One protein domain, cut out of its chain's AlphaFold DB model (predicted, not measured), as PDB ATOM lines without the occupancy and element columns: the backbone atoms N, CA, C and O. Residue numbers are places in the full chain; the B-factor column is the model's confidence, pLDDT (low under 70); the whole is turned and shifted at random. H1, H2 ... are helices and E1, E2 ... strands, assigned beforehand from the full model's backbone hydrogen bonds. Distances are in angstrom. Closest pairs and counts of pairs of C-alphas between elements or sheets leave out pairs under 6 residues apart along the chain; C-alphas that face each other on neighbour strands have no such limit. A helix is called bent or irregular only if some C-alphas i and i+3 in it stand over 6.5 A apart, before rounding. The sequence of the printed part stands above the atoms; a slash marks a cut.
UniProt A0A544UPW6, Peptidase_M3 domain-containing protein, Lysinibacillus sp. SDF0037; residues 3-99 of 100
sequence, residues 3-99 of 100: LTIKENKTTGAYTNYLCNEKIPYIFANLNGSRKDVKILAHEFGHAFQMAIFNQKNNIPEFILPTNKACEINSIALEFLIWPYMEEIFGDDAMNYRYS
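This is residues 3 to 99 of the 100 residues of the protein "Peptidase_M3 domain-containing protein" of Lysinibacillus sp. SDF0037 (UniProt A0A544UPW6). A long helix, H1, runs through the middle of the domain, with a two-stranded hairpin, E1 and E2, along one side of it and a second helix, H2, crossing it steeply on another side. The last helix, H3, is sharply kinked and lies at one end of the domain, beyond the end of H2, while the loop round Glu 7 lies past the hairpin, away from H2. The printed part has 97 residues, with two named strands and then three named helices, in the order E1, E2, H1, H2, H3; the sheet E1 - E2 is antiparallel and the class is mostly helix. The whole is only just compact, close to loose, with a radius of gyration of the C-alphas of 14.9 A, and its C-alphas span 46 by 34 by 21 A.

The printed part begins at Leu 3, with its C-alpha at (-7.433, 17.484, 11.682). E1 is residues 14 to 18, and E2 is residues 23 to 30, 21.4 A from first to last C-alpha. H1 is residues 35 to 56, the longest helix at 32.2 A, from C-alpha 35 at (5.706, 16.494, 10.444) to C-alpha 56 at (-13.650, 18.862, -15.159). H2 is residues 67 to 80, 20.5 A long. H3 is residues 82 to 98, with first and last C-alphas 10.6 A apart, and ends with C-alpha 98 at (15.817, 17.254, 4.324).

E1 and E2 form an antiparallel hairpin at 154 degrees, with N 16 and O 25 at 2.9 A and N 25 and O 16 at 2.7 A, both within hydrogen-bond range. The closest C-alphas of E2 and H1 are those of Pro 24 and Ala 47, 5.1 A apart. Those of E1 and H1 are Thr 15 and Glu 43, 5.7 A apart. H1 and H2 touch, with the closest C-alphas, Gly 45 and Ser 74, 4.0 A apart; they run opposite ways at a steep tilt of 61 degrees. H2 is apart from E1 and from E2. H2 and H3 meet only through their link, and H3 is near H1, with 6 pairs of C-alphas within 10 A. H3 is irregular, with C-alphas 88 and 91 9.5 A apart, and has a kink of 142 degrees near residue 89. Every O i to N i+4 pair of H1 is within hydrogen-bond range, against 7 of 10 in H2 and 6 of 13 in H3, where 9 of 14 O i to N i+3 pairs are in range.

The two C-alphas farthest apart, those of Ile 59 and Asp 91, are 46.1 A apart. The printed part has no cut. The links E1 to E2, E2 to H1 and H2 to H3 are tight, H1 to H2 is short, and no link is long. The mean pLDDT of the printed part is 94.1, and no printed residue is under 70.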
ATOM      1  N   LEU A   3      -8.898  17.473  11.672       96.94
ATOM      2  CA  LEU A   3      -7.433  17.484  11.682       96.94
ATOM      3  C   LEU A   3      -6.803  17.201  13.050       96.94
ATOM      4  O   LEU A   3      -5.660  16.775  13.101       96.94
ATOM      5  N   THR A   4      -7.495  17.443  14.160       95.62
ATOM      6  CA  THR A   4      -6.879  17.368  15.496       95.62
ATOM      7  C   THR A   4      -6.993  15.976  16.106       95.62
ATOM      8  O   THR A   4      -7.932  15.232  15.806       95.62
ATOM      9  N   ILE A   5      -6.057  15.621  16.987       94.94
ATOM     10  CA  ILE A   5      -6.168  14.408  17.811       94.94
ATOM     11  C   ILE A   5      -7.360  14.535  18.766       94.94
ATOM     12  O   ILE A   5      -7.566  15.582  19.382       94.94
ATOM     13  N   LYS A   6      -8.135  13.453  18.898       95.00
ATOM     14  CA  LYS A   6      -9.245  13.331  19.852       95.00
ATOM     15  C   LYS A   6      -9.237  11.936  20.470       95.00
ATOM     16  O   LYS A   6      -8.798  10.977  19.836       95.00
ATOM     17  N   GLU A   7      -9.747  11.825  21.691       95.81
ATOM     18  CA  GLU A   7      -9.979  10.527  22.324       95.81
ATOM     19  C   GLU A   7     -10.909   9.675  21.444       95.81
ATOM     20  O   GLU A   7     -11.881  10.184  20.886       95.81
ATOM     21  N   ASN A   8     -10.588   8.388  21.281       94.69
ATOM     22  CA  ASN A   8     -11.320   7.435  20.434       94.69
ATOM     23  C   ASN A   8     -11.360   7.761  18.924       94.69
ATOM     24  O   ASN A   8     -12.128   7.143  18.185       94.69
ATOM     25  N   LYS A   9     -10.528   8.689  18.431       95.56
ATOM     26  CA  LYS A   9     -10.372   8.939  16.989       95.56
ATOM     27  C   LYS A   9      -9.427   7.913  16.358       95.56
ATOM     28  O   LYS A   9      -8.363   7.623  16.899       95.56
ATOM     29  N   THR A  10      -9.806   7.385  15.195       94.81
ATOM     30  CA  THR A  10      -8.969   6.460  14.414       94.81
ATOM     31  C   THR A  10      -7.610   7.083  14.091       94.81
ATOM     32  O   THR A  10      -7.527   8.269  13.773       94.81
ATOM     33  N   THR A  11      -6.546   6.282  14.141       93.31
ATOM     34  CA  THR A  11      -5.173   6.716  13.848       93.31
ATOM     35  C   THR A  11      -4.931   6.949  12.357       93.31
ATOM     36  O   THR A  11      -5.568   6.323  11.514       93.31
ATOM     37  N   GLY A  12      -3.933   7.776  12.039       93.31
ATOM     38  CA  GLY A  12      -3.475   8.025  10.670       93.31
ATOM     39  C   GLY A  12      -4.006   9.326  10.071       93.31
ATOM     40  O   GLY A  12      -4.583  10.162  10.773       93.31
ATOM     41  N   ALA A  13      -3.770   9.485   8.773       96.94
ATOM     42  CA  ALA A  13      -4.295  10.553   7.935       96.94
ATOM     43  C   ALA A  13      -4.751   9.952   6.599       96.94
ATOM     44  O   ALA A  13      -4.216   8.923   6.183       96.94
ATOM     45  N   TYR A  14      -5.797  10.523   6.011       96.69
ATOM     46  CA  TYR A  14      -6.279  10.155   4.687       96.69
ATOM     47  C   TYR A  14      -7.177  11.249   4.114       96.69
ATOM     48  O   TYR A  14      -7.776  12.053   4.839       96.69
ATOM     49  N   THR A  15      -7.364  11.189   2.801       97.44
ATOM     50  CA  THR A  15      -8.312  12.019   2.072       97.44
ATOM     51  C   THR A  15      -9.313  11.137   1.353       97.44
ATOM     52  O   THR A  15      -8.948  10.174   0.683       97.44
ATOM     53  N   ASN A  16     -10.593  11.468   1.492       95.06
ATOM     54  CA  ASN A  16     -11.673  10.769   0.811       95.06
ATOM     55  C   ASN A  16     -12.568  11.750   0.052       95.06
ATOM     56  O   ASN A  16     -12.612  12.937   0.370       95.06
ATOM     57  N   TYR A  17     -13.310  11.249  -0.928       94.69
ATOM     58  CA  TYR A  17     -14.281  12.030  -1.675       94.69
ATOM     59  C   TYR A  17     -15.702  11.743  -1.180       94.69
ATOM     60  O   TYR A  17     -16.159  10.601  -1.183       94.69
ATOM     61  N   LEU A  18     -16.411  12.785  -0.747       94.38
ATOM     62  CA  LEU A  18     -17.794  12.692  -0.294       94.38
ATOM     63  C   LEU A  18     -18.729  12.855  -1.495       94.38
ATOM     64  O   LEU A  18     -18.962  13.966  -1.968       94.38
ATOM     65  N   CYS A  19     -19.239  11.740  -2.025       89.94
ATOM     66  CA  CYS A  19     -19.981  11.726  -3.290       89.94
ATOM     67  C   CYS A  19     -21.288  12.537  -3.269       89.94
ATOM     68  O   CYS A  19     -21.624  13.147  -4.284       89.94
ATOM     69  N   ASN A  20     -22.017  12.554  -2.147       91.69
ATOM     70  CA  ASN A  20     -23.295  13.272  -2.042       91.69
ATOM     71  C   ASN A  20     -23.080  14.790  -2.060       91.69
ATOM     72  O   ASN A  20     -23.810  15.526  -2.720       91.69
ATOM     73  N   GLU A  21     -22.044  15.244  -1.363       93.62
ATOM     74  CA  GLU A  21     -21.666  16.646  -1.223       93.62
ATOM     75  C   GLU A  21     -20.753  17.118  -2.365       93.62
ATOM     76  O   GLU A  21     -20.589  18.319  -2.566       93.62
ATOM     77  N   LYS A  22     -20.182  16.181  -3.131       91.56
ATOM     78  CA  LYS A  22     -19.230  16.406  -4.227       91.56
ATOM     79  C   LYS A  22     -17.995  17.209  -3.812       91.56
ATOM     80  O   LYS A  22     -17.546  18.107  -4.527       91.56
ATOM     81  N   ILE A  23     -17.447  16.884  -2.643       93.94
ATOM     82  CA  ILE A  23     -16.277  17.560  -2.077       93.94
ATOM     83  C   ILE A  23     -15.238  16.561  -1.559       93.94
ATOM     84  O   ILE A  23     -15.601  15.490  -1.070       93.94
ATOM     85  N   PRO A  24     -13.943  16.908  -1.607       96.50
ATOM     86  CA  PRO A  24     -12.924  16.180  -0.869       96.50
ATOM     87  C   PRO A  24     -13.044  16.438   0.638       96.50
ATOM     88  O   PRO A  24     -13.460  17.510   1.089       96.50
ATOM     89  N   TYR A  25     -12.610  15.467   1.430       97.50
ATOM     90  CA  TYR A  25     -12.586  15.531   2.879       97.50
ATOM     91  C   TYR A  25     -11.268  14.985   3.419       97.50
ATOM     92  O   TYR A  25     -10.941  13.821   3.212       97.50
ATOM     93  N   ILE A  26     -10.549  15.835   4.152       98.31
ATOM     94  CA  ILE A  26      -9.282  15.489   4.803       98.31
ATOM     95  C   ILE A  26      -9.533  15.068   6.249       98.31
ATOM     96  O   ILE A  26     -10.185  15.792   7.016       98.31
ATOM     97  N   PHE A  27      -8.959  13.931   6.623       98.12
ATOM     98  CA  PHE A  27      -8.870  13.422   7.981       98.12
ATOM     99  C   PHE A  27      -7.395  13.323   8.381       98.12
ATOM    100  O   PHE A  27      -6.591  12.755   7.653       98.12
ATOM    101  N   ALA A  28      -7.033  13.846   9.549       97.62
ATOM    102  CA  ALA A  28      -5.679  13.740  10.085       97.62
ATOM    103  C   ALA A  28      -5.679  13.772  11.618       97.62
ATOM    104  O   ALA A  28      -6.686  14.098  12.249       97.62
ATOM    105  N   ASN A  29      -4.532  13.445  12.208       96.94
ATOM    106  CA  ASN A  29      -4.279  13.465  13.648       96.94
ATOM    107  C   ASN A  29      -3.056  14.344  13.953       96.94
ATOM    108  O   ASN A  29      -2.002  13.851  14.348       96.94
ATOM    109  N   LEU A  30      -3.202  15.644  13.719       96.62
ATOM    110  CA  LEU A  30      -2.167  16.653  13.929       96.62
ATOM    111  C   LEU A  30      -2.001  16.950  15.424       96.62
ATOM    112  O   LEU A  30      -2.987  17.067  16.163       96.62
ATOM    113  N   ASN A  31      -0.750  17.078  15.858       94.44
ATOM    114  CA  ASN A  31      -0.340  17.277  17.249       94.44
ATOM    115  C   ASN A  31       0.577  18.495  17.462       94.44
ATOM    116  O   ASN A  31       1.084  18.688  18.564       94.44
ATOM    117  N   GLY A  32       0.791  19.307  16.427       92.12
ATOM    118  CA  GLY A  32       1.686  20.460  16.431       92.12
ATOM    119  C   GLY A  32       3.140  20.126  16.089       92.12
ATOM    120  O   GLY A  32       4.007  20.987  16.233       92.12
ATOM    121  N   SER A  33       3.447  18.899  15.657       92.44
ATOM    122  CA  SER A  33       4.809  18.538  15.255       92.44
ATOM    123  C   SER A  33       5.183  19.141  13.900       92.44
ATOM    124  O   SER A  33       4.330  19.436  13.068       92.44
ATOM    125  N   ARG A  34       6.485  19.233  13.606       90.75
ATOM    126  CA  ARG A  34       6.963  19.660  12.274       90.75
ATOM    127  C   ARG A  34       6.449  18.757  11.145       90.75
ATOM    128  O   ARG A  34       6.244  19.232  10.034       90.75
ATOM    129  N   LYS A  35       6.208  17.470  11.428       91.44
ATOM    130  CA  LYS A  35       5.706  16.494  10.444       91.44
ATOM    131  C   LYS A  35       4.280  16.806   9.993       91.44
ATOM    132  O   LYS A  35       3.889  16.390   8.907       91.44
ATOM    133  N   ASP A  36       3.532  17.562  10.790       95.12
ATOM    134  CA  ASP A  36       2.139  17.900  10.514       95.12
ATOM    135  C   ASP A  36       1.998  18.728   9.236       95.12
ATOM    136  O   ASP A  36       1.029  18.550   8.506       95.12
ATOM    137  N   VAL A  37       2.985  19.575   8.920       95.44
ATOM    138  CA  VAL A  37       3.005  20.361   7.674       95.44
ATOM    139  C   VAL A  37       3.112  19.447   6.454       95.44
ATOM    140  O   VAL A  37       2.391  19.643   5.477       95.44
ATOM    141  N   LYS A  38       3.945  18.402   6.535       95.00
ATOM    142  CA  LYS A  38       4.093  17.397   5.476       95.00
ATOM    143  C   LYS A  38       2.810  16.587   5.304       95.00
ATOM    144  O   LYS A  38       2.332  16.454   4.185       95.00
ATOM    145  N   ILE A  39       2.228  16.106   6.408       96.25
ATOM    146  CA  ILE A  39       0.950  15.370   6.397       96.25
ATOM    147  C   ILE A  39      -0.152  16.237   5.783       96.25
ATOM    148  O   ILE A  39      -0.879  15.784   4.908       96.25
ATOM    149  N   LEU A  40      -0.259  17.501   6.198       96.75
ATOM    150  CA  LEU A  40      -1.227  18.429   5.625       96.75
ATOM    151  C   LEU A  40      -1.014  18.613   4.126       96.75
ATOM    152  O   LEU A  40      -1.973  18.487   3.376       96.75
ATOM    153  N   ALA A  41       0.214  18.878   3.681       97.38
ATOM    154  CA  ALA A  41       0.511  19.042   2.260       97.38
ATOM    155  C   ALA A  41       0.158  17.788   1.449       97.38
ATOM    156  O   ALA A  41      -0.469  17.903   0.399       97.38
ATOM    157  N   HIS A  42       0.482  16.606   1.970       98.00
ATOM    158  CA  HIS A  42       0.146  15.329   1.352       98.00
ATOM    159  C   HIS A  42      -1.367  15.203   1.120       98.00
ATOM    160  O   HIS A  42      -1.834  15.061  -0.013       98.00
ATOM    161  N   GLU A  43      -2.156  15.357   2.183       98.19
ATOM    162  CA  GLU A  43      -3.611  15.221   2.102       98.19
ATOM    163  C   GLU A  43      -4.265  16.339   1.276       98.19
ATOM    164  O   GLU A  43      -5.207  16.107   0.513       98.19
ATOM    165  N   PHE A  44      -3.738  17.563   1.349       97.88
ATOM    166  CA  PHE A  44      -4.195  18.654   0.493       97.88
ATOM    167  C   PHE A  44      -3.924  18.380  -0.987       97.88
ATOM    168  O   PHE A  44      -4.714  18.822  -1.821       97.88
ATOM    169  N   GLY A  45      -2.873  17.635  -1.339       98.00
ATOM    170  CA  GLY A  45      -2.589  17.285  -2.729       98.00
ATOM    171  C   GLY A  45      -3.627  16.318  -3.293       98.00
ATOM    172  O   GLY A  45      -4.119  16.528  -4.405       98.00
ATOM    173  N   HIS A  46      -4.059  15.332  -2.500       97.69
ATOM    174  CA  HIS A  46      -5.214  14.500  -2.843       97.69
ATOM    175  C   HIS A  46      -6.493  15.332  -2.968       97.69
ATOM    176  O   HIS A  46      -7.194  15.255  -3.977       97.69
ATOM    177  N   ALA A  47      -6.787  16.172  -1.973       97.44
ATOM    178  CA  ALA A  47      -8.008  16.970  -1.963       97.44
ATOM    179  C   ALA A  47      -8.072  17.931  -3.161       97.44
ATOM    180  O   ALA A  47      -9.113  18.058  -3.809       97.44
ATOM    181  N   PHE A  48      -6.951  18.572  -3.489       96.44
ATOM    182  CA  PHE A  48      -6.832  19.468  -4.633       96.44
ATOM    183  C   PHE A  48      -7.061  18.727  -5.953       96.44
ATOM    184  O   PHE A  48      -7.854  19.180  -6.781       96.44
ATOM    185  N   GLN A  49      -6.441  17.557  -6.128       96.00
ATOM    186  CA  GLN A  49      -6.649  16.704  -7.299       96.00
ATOM    187  C   GLN A  49      -8.133  16.347  -7.478       96.00
ATOM    188  O   GLN A  49      -8.681  16.545  -8.567       96.00
ATOM    189  N   MET A  50      -8.800  15.887  -6.415       95.50
ATOM    190  CA  MET A  50     -10.220  15.524  -6.450       95.50
ATOM    191  C   MET A  50     -11.108  16.725  -6.800       95.50
ATOM    192  O   MET A  50     -12.016  16.605  -7.623       95.50
ATOM    193  N   ALA A  51     -10.834  17.897  -6.216       94.31
ATOM    194  CA  ALA A  51     -11.594  19.116  -6.484       94.31
ATOM    195  C   ALA A  51     -11.492  19.545  -7.957       94.31
ATOM    196  O   ALA A  51     -12.509  19.837  -8.589       94.31
ATOM    197  N   ILE A  52     -10.283  19.531  -8.527       94.25
ATOM    198  CA  ILE A  52     -10.058  19.877  -9.936       94.25
ATOM    199  C   ILE A  52     -10.700  18.845 -10.870       94.25
ATOM    200  O   ILE A  52     -11.295  19.221 -11.883       94.25
ATOM    201  N   PHE A  53     -10.605  17.550 -10.560       93.25
ATOM    202  CA  PHE A  53     -11.168  16.506 -11.420       93.25
ATOM    203  C   PHE A  53     -12.695  16.494 -11.387       93.25
ATOM    204  O   PHE A  53     -13.299  16.331 -12.444       93.25
ATOM    205  N   ASN A  54     -13.315  16.750 -10.233       90.50
ATOM    206  CA  ASN A  54     -14.764  16.918 -10.128       90.50
ATOM    207  C   ASN A  54     -15.278  18.116 -10.948       90.50
ATOM    208  O   ASN A  54     -16.324  18.028 -11.576       90.50
ATOM    209  N   GLN A  55     -14.534  19.227 -11.002       89.12
ATOM    210  CA  GLN A  55     -14.919  20.372 -11.845       89.12
ATOM    211  C   GLN A  55     -14.836  20.067 -13.346       89.12
ATOM    212  O   GLN A  55     -15.553  20.672 -14.140       89.12
ATOM    213  N   LYS A  56     -13.935  19.162 -13.748       88.56
ATOM    214  CA  LYS A  56     -13.650  18.862 -15.159       88.56
ATOM    215  C   LYS A  56     -14.406  17.654 -15.705       88.56
ATOM    216  O   LYS A  56     -14.490  17.513 -16.922       88.56
ATOM    217  N   ASN A  57     -14.925  16.785 -14.842       83.69
ATOM    218  CA  ASN A  57     -15.507  15.507 -15.236       83.69
ATOM    219  C   ASN A  57     -16.860  15.283 -14.561       83.69
ATOM    220  O   ASN A  57     -17.012  15.505 -13.368       83.69
ATOM    221  N   ASN A  58     -17.813  14.733 -15.314       78.94
ATOM    222  CA  ASN A  58     -19.114  14.304 -14.788       78.94
ATOM    223  C   ASN A  58     -19.189  12.783 -14.542       78.94
ATOM    224  O   ASN A  58     -20.263  12.264 -14.247       78.94
ATOM    225  N   ILE A  59     -18.068  12.068 -14.695       87.12
ATOM    226  CA  ILE A  59     -17.960  10.610 -14.554       87.12
ATOM    227  C   ILE A  59     -17.252  10.304 -13.222       87.12
ATOM    228  O   ILE A  59     -16.099  10.721 -13.067       87.12
ATOM    229  N   PRO A  60     -17.897   9.605 -12.265       84.62
ATOM    230  CA  PRO A  60     -17.329   9.336 -10.940       84.62
ATOM    231  C   PRO A  60     -15.951   8.661 -10.967       84.62
ATOM    232  O   PRO A  60     -15.066   9.029 -10.198       84.62
ATOM    233  N   GLU A  61     -15.737   7.728 -11.890       88.62
ATOM    234  CA  GLU A  61     -14.492   6.972 -12.055       88.62
ATOM    235  C   GLU A  61     -13.302   7.858 -12.447       88.62
ATOM    236  O   GLU A  61     -12.156   7.449 -12.298       88.62
ATOM    237  N   PHE A  62     -13.548   9.074 -12.943       89.31
ATOM    238  CA  PHE A  62     -12.493  10.025 -13.303       89.31
ATOM    239  C   PHE A  62     -12.144  10.984 -12.168       89.31
ATOM    240  O   PHE A  62     -11.206  11.764 -12.307       89.31
ATOM    241  N   ILE A  63     -12.870  10.945 -11.047       90.31
ATOM    242  CA  ILE A  63     -12.575  11.780  -9.877       90.31
ATOM    243  C   ILE A  63     -11.341  11.253  -9.144       90.31
ATOM    244  O   ILE A  63     -10.544  12.046  -8.648       90.31
ATOM    245  N   LEU A  64     -11.160   9.932  -9.102       90.69
ATOM    246  CA  LEU A  64     -10.048   9.274  -8.424       90.69
ATOM    247  C   LEU A  64      -9.240   8.454  -9.434       90.69
ATOM    248  O   LEU A  64      -9.782   7.519 -10.024       90.69
ATOM    249  N   PRO A  65      -7.952   8.769  -9.651       89.81
ATOM    250  CA  PRO A  65      -7.090   7.907 -10.440       89.81
ATOM    251  C   PRO A  65      -6.751   6.623  -9.658       89.81
ATOM    252  O   PRO A  65      -7.225   6.384  -8.549       89.81
ATOM    253  N   THR A  66      -5.914   5.757 -10.235       93.06
ATOM    254  CA  THR A  66      -5.436   4.566  -9.517       93.06
ATOM    255  C   THR A  66      -4.621   4.963  -8.282       93.06
ATOM    256  O   THR A  66      -3.948   5.990  -8.294       93.06
ATOM    257  N   ASN A  67      -4.613   4.121  -7.241       89.44
ATOM    258  CA  ASN A  67      -3.970   4.436  -5.953       89.44
ATOM    259  C   ASN A  67      -2.545   4.996  -6.094       89.44
ATOM    260  O   ASN A  67      -2.212   5.999  -5.482       89.44
ATOM    261  N   LYS A  68      -1.706   4.406  -6.955       92.00
ATOM    262  CA  LYS A  68      -0.332   4.897  -7.172       92.00
ATOM    263  C   LYS A  68      -0.273   6.253  -7.877       92.00
ATOM    264  O   LYS A  68       0.662   7.010  -7.660       92.00
ATOM    265  N   ALA A  69      -1.234   6.546  -8.749       94.62
ATOM    266  CA  ALA A  69      -1.311   7.823  -9.446       94.62
ATOM    267  C   ALA A  69      -1.848   8.941  -8.535       94.62
ATOM    268  O   ALA A  69      -1.446  10.092  -8.705       94.62
ATOM    269  N   CYS A  70      -2.691   8.620  -7.544       93.06
ATOM    270  CA  CYS A  70      -3.082   9.570  -6.496       93.06
ATOM    271  C   CYS A  70      -1.853  10.139  -5.773       93.06
ATOM    272  O   CYS A  70      -1.785  11.352  -5.568       93.06
ATOM    273  N   GLU A  71      -0.864   9.284  -5.479       97.25
ATOM    274  CA  GLU A  71       0.361   9.653  -4.753       97.25
ATOM    275  C   GLU A  71       1.246  10.667  -5.482       97.25
ATOM    276  O   GLU A  71       2.017  11.390  -4.862       97.25
ATOM    277  N   ILE A  72       1.130  10.770  -6.809       96.94
ATOM    278  CA  ILE A  72       1.884  11.774  -7.569       96.94
ATOM    279  C   ILE A  72       1.472  13.179  -7.118       96.94
ATOM    280  O   ILE A  72       2.329  14.038  -6.949       96.94
ATOM    281  N   ASN A  73       0.173  13.416  -6.911       96.19
ATOM    282  CA  ASN A  73      -0.336  14.741  -6.558       96.19
ATOM    283  C   ASN A  73      -0.075  15.084  -5.087       96.19
ATOM    284  O   ASN A  73       0.300  16.219  -4.796       96.19
ATOM    285  N   SER A  74      -0.248  14.122  -4.173       97.31
ATOM    286  CA  SER A  74       0.028  14.320  -2.745       97.31
ATOM    287  C   SER A  74       1.509  14.587  -2.495       97.31
ATOM    288  O   SER A  74       1.863  15.643  -1.971       97.31
ATOM    289  N   ILE A  75       2.387  13.705  -2.978       96.94
ATOM    290  CA  ILE A  75       3.836  13.836  -2.795       96.94
ATOM    291  C   ILE A  75       4.373  15.069  -3.530       96.94
ATOM    292  O   ILE A  75       5.209  15.786  -2.984       96.94
ATOM    293  N   ALA A  76       3.896  15.378  -4.744       97.62
ATOM    294  CA  ALA A  76       4.320  16.600  -5.426       97.62
ATOM    295  C   ALA A  76       3.990  17.851  -4.605       97.62
ATOM    296  O   ALA A  76       4.818  18.761  -4.537       97.62
ATOM    297  N   LEU A  77       2.821  17.902  -3.951       97.56
ATOM    298  CA  LEU A  77       2.460  19.059  -3.139       97.56
ATOM    299  C   LEU A  77       3.369  19.213  -1.912       97.56
ATOM    300  O   LEU A  77       3.700  20.346  -1.569       97.56
ATOM    301  N   GLU A  78       3.859  18.120  -1.317       96.75
ATOM    302  CA  GLU A  78       4.862  18.179  -0.239       96.75
ATOM    303  C   GLU A  78       6.132  18.939  -0.650       96.75
ATOM    304  O   GLU A  78       6.723  19.640   0.173       96.75
ATOM    305  N   PHE A  79       6.543  18.834  -1.919       96.12
ATOM    306  CA  PHE A  79       7.679  19.583  -2.465       96.12
ATOM    307  C   PHE A  79       7.291  20.987  -2.929       96.12
ATOM    308  O   PHE A  79       8.053  21.933  -2.741       96.12
ATOM    309  N   LEU A  80       6.102  21.160  -3.507       97.19
ATOM    310  CA  LEU A  80       5.646  22.466  -3.997       97.19
ATOM    311  C   LEU A  80       5.439  23.486  -2.872       97.19
ATOM    312  O   LEU A  80       5.495  24.685  -3.134       97.19
ATOM    313  N   ILE A  81       5.252  23.036  -1.628       96.25
ATOM    314  CA  ILE A  81       5.193  23.933  -0.468       96.25
ATOM    315  C   ILE A  81       6.576  24.382   0.028       96.25
ATOM    316  O   ILE A  81       6.651  25.261   0.880       96.25
ATOM    317  N   TRP A  82       7.679  23.823  -0.486       95.50
ATOM    318  CA  TRP A  82       9.030  24.147  -0.012       95.50
ATOM    319  C   TRP A  82       9.364  25.639   0.015       95.50
ATOM    320  O   TRP A  82       9.995  26.039   0.992       95.50
ATOM    321  N   PRO A  83       8.971  26.469  -0.971       96.19
ATOM    322  CA  PRO A  83       9.231  27.908  -0.931       96.19
ATOM    323  C   PRO A  83       8.601  28.641   0.264       96.19
ATOM    324  O   PRO A  83       9.015  29.751   0.563       96.19
ATOM    325  N   TYR A  84       7.622  28.035   0.946       96.06
ATOM    326  CA  TYR A  84       6.948  28.614   2.114       96.06
ATOM    327  C   TYR A  84       7.545  28.140   3.448       96.06
ATOM    328  O   TYR A  84       7.055  28.502   4.517       96.06
ATOM    329  N   MET A  85       8.580  27.293   3.428       96.06
ATOM    330  CA  MET A  85       9.123  26.719   4.663       96.06
ATOM    331  C   MET A  85       9.883  27.745   5.501       96.06
ATOM    332  O   MET A  85       9.865  27.629   6.722       96.06
ATOM    333  N   GLU A  86      10.490  28.766   4.888       96.62
ATOM    334  CA  GLU A  86      11.076  29.903   5.608       96.62
ATOM    335  C   GLU A  86      10.025  30.652   6.433       96.62
ATOM    336  O   GLU A  86      10.303  31.042   7.561       96.62
ATOM    337  N   GLU A  87       8.807  30.818   5.913       96.56
ATOM    338  CA  GLU A  87       7.735  31.539   6.611       96.56
ATOM    339  C   GLU A  87       7.195  30.753   7.811       96.56
ATOM    340  O   GLU A  87       6.788  31.336   8.814       96.56
ATOM    341  N   ILE A  88       7.202  29.421   7.719       93.81
ATOM    342  CA  ILE A  88       6.642  28.531   8.743       93.81
ATOM    343  C   ILE A  88       7.683  28.174   9.810       93.81
ATOM    344  O   ILE A  88       7.358  28.109  10.997       93.81
ATOM    345  N   PHE A  89       8.924  27.912   9.398       95.06
ATOM    346  CA  PHE A  89       9.973  27.363  10.259       95.06
ATOM    347  C   PHE A  89      11.163  28.305  10.476       95.06
ATOM    348  O   PHE A  89      12.020  27.992  11.302       95.06
ATOM    349  N   GLY A  90      11.242  29.442   9.778       95.50
ATOM    350  CA  GLY A  90      12.371  30.368   9.882       95.50
ATOM    351  C   GLY A  90      13.699  29.675   9.574       95.50
ATOM    352  O   GLY A  90      13.827  28.972   8.569       95.50
ATOM    353  N   ASP A  91      14.665  29.817  10.480       96.06
ATOM    354  CA  ASP A  91      16.005  29.223  10.359       96.06
ATOM    355  C   ASP A  91      15.984  27.683  10.258       96.06
ATOM    356  O   ASP A  91      16.909  27.073   9.720       96.06
ATOM    357  N   ASP A  92      14.911  27.035  10.721       94.06
ATOM    358  CA  ASP A  92      14.745  25.580  10.673       94.06
ATOM    359  C   ASP A  92      14.190  25.051   9.335       94.06
ATOM    360  O   ASP A  92      14.070  23.834   9.152       94.06
ATOM    361  N   ALA A  93      13.876  25.928   8.376       95.56
ATOM    362  CA  ALA A  93      13.306  25.546   7.081       95.56
ATOM    363  C   ALA A  93      14.182  24.547   6.313       95.56
ATOM    364  O   ALA A  93      13.677  23.592   5.716       95.56
ATOM    365  N   MET A  94      15.506  24.726   6.358       94.06
ATOM    366  CA  MET A  94      16.443  23.811   5.709       94.06
ATOM    367  C   MET A  94      16.393  22.420   6.351       94.06
ATOM    368  O   MET A  94      16.310  21.424   5.641       94.06
ATOM    369  N   ASN A  95      16.345  22.332   7.683       92.94
ATOM    370  CA  ASN A  95      16.237  21.046   8.379       92.94
ATOM    371  C   ASN A  95      14.946  20.308   8.002       92.94
ATOM    372  O   ASN A  95      14.979  19.102   7.769       92.94
ATOM    373  N   TYR A  96      13.824  21.027   7.890       92.56
ATOM    374  CA  TYR A  96      12.549  20.444   7.468       92.56
ATOM    375  C   TYR A  96      12.625  19.820   6.064       92.56
ATOM    376  O   TYR A  96      12.208  18.676   5.871       92.56
ATOM    377  N   ARG A  97      13.202  20.534   5.087       91.94
ATOM    378  CA  ARG A  97      13.293  20.067   3.688       91.94
ATOM    379  C   ARG A  97      14.051  18.761   3.519       91.94
ATOM    380  O   ARG A  97      13.777  18.040   2.571       91.94
ATOM    381  N   TYR A  98      14.986  18.457   4.413       89.69
ATOM    382  CA  TYR A  98      15.817  17.254   4.324       89.69
ATOM    383  C   TYR A  98      15.529  16.236   5.432       89.69
ATOM    384  O   TYR A  98      16.144  15.171   5.459       89.69
ATOM    385  N   SER A  99      14.565  16.507   6.318       81.31
ATOM    386  CA  SER A  99      14.025  15.501   7.233       81.31
ATOM    387  C   SER A  99      13.027  14.626   6.469       81.31
ATOM    388  O   SER A  99      11.874  15.019   6.276       81.31
TER     389      SER A  99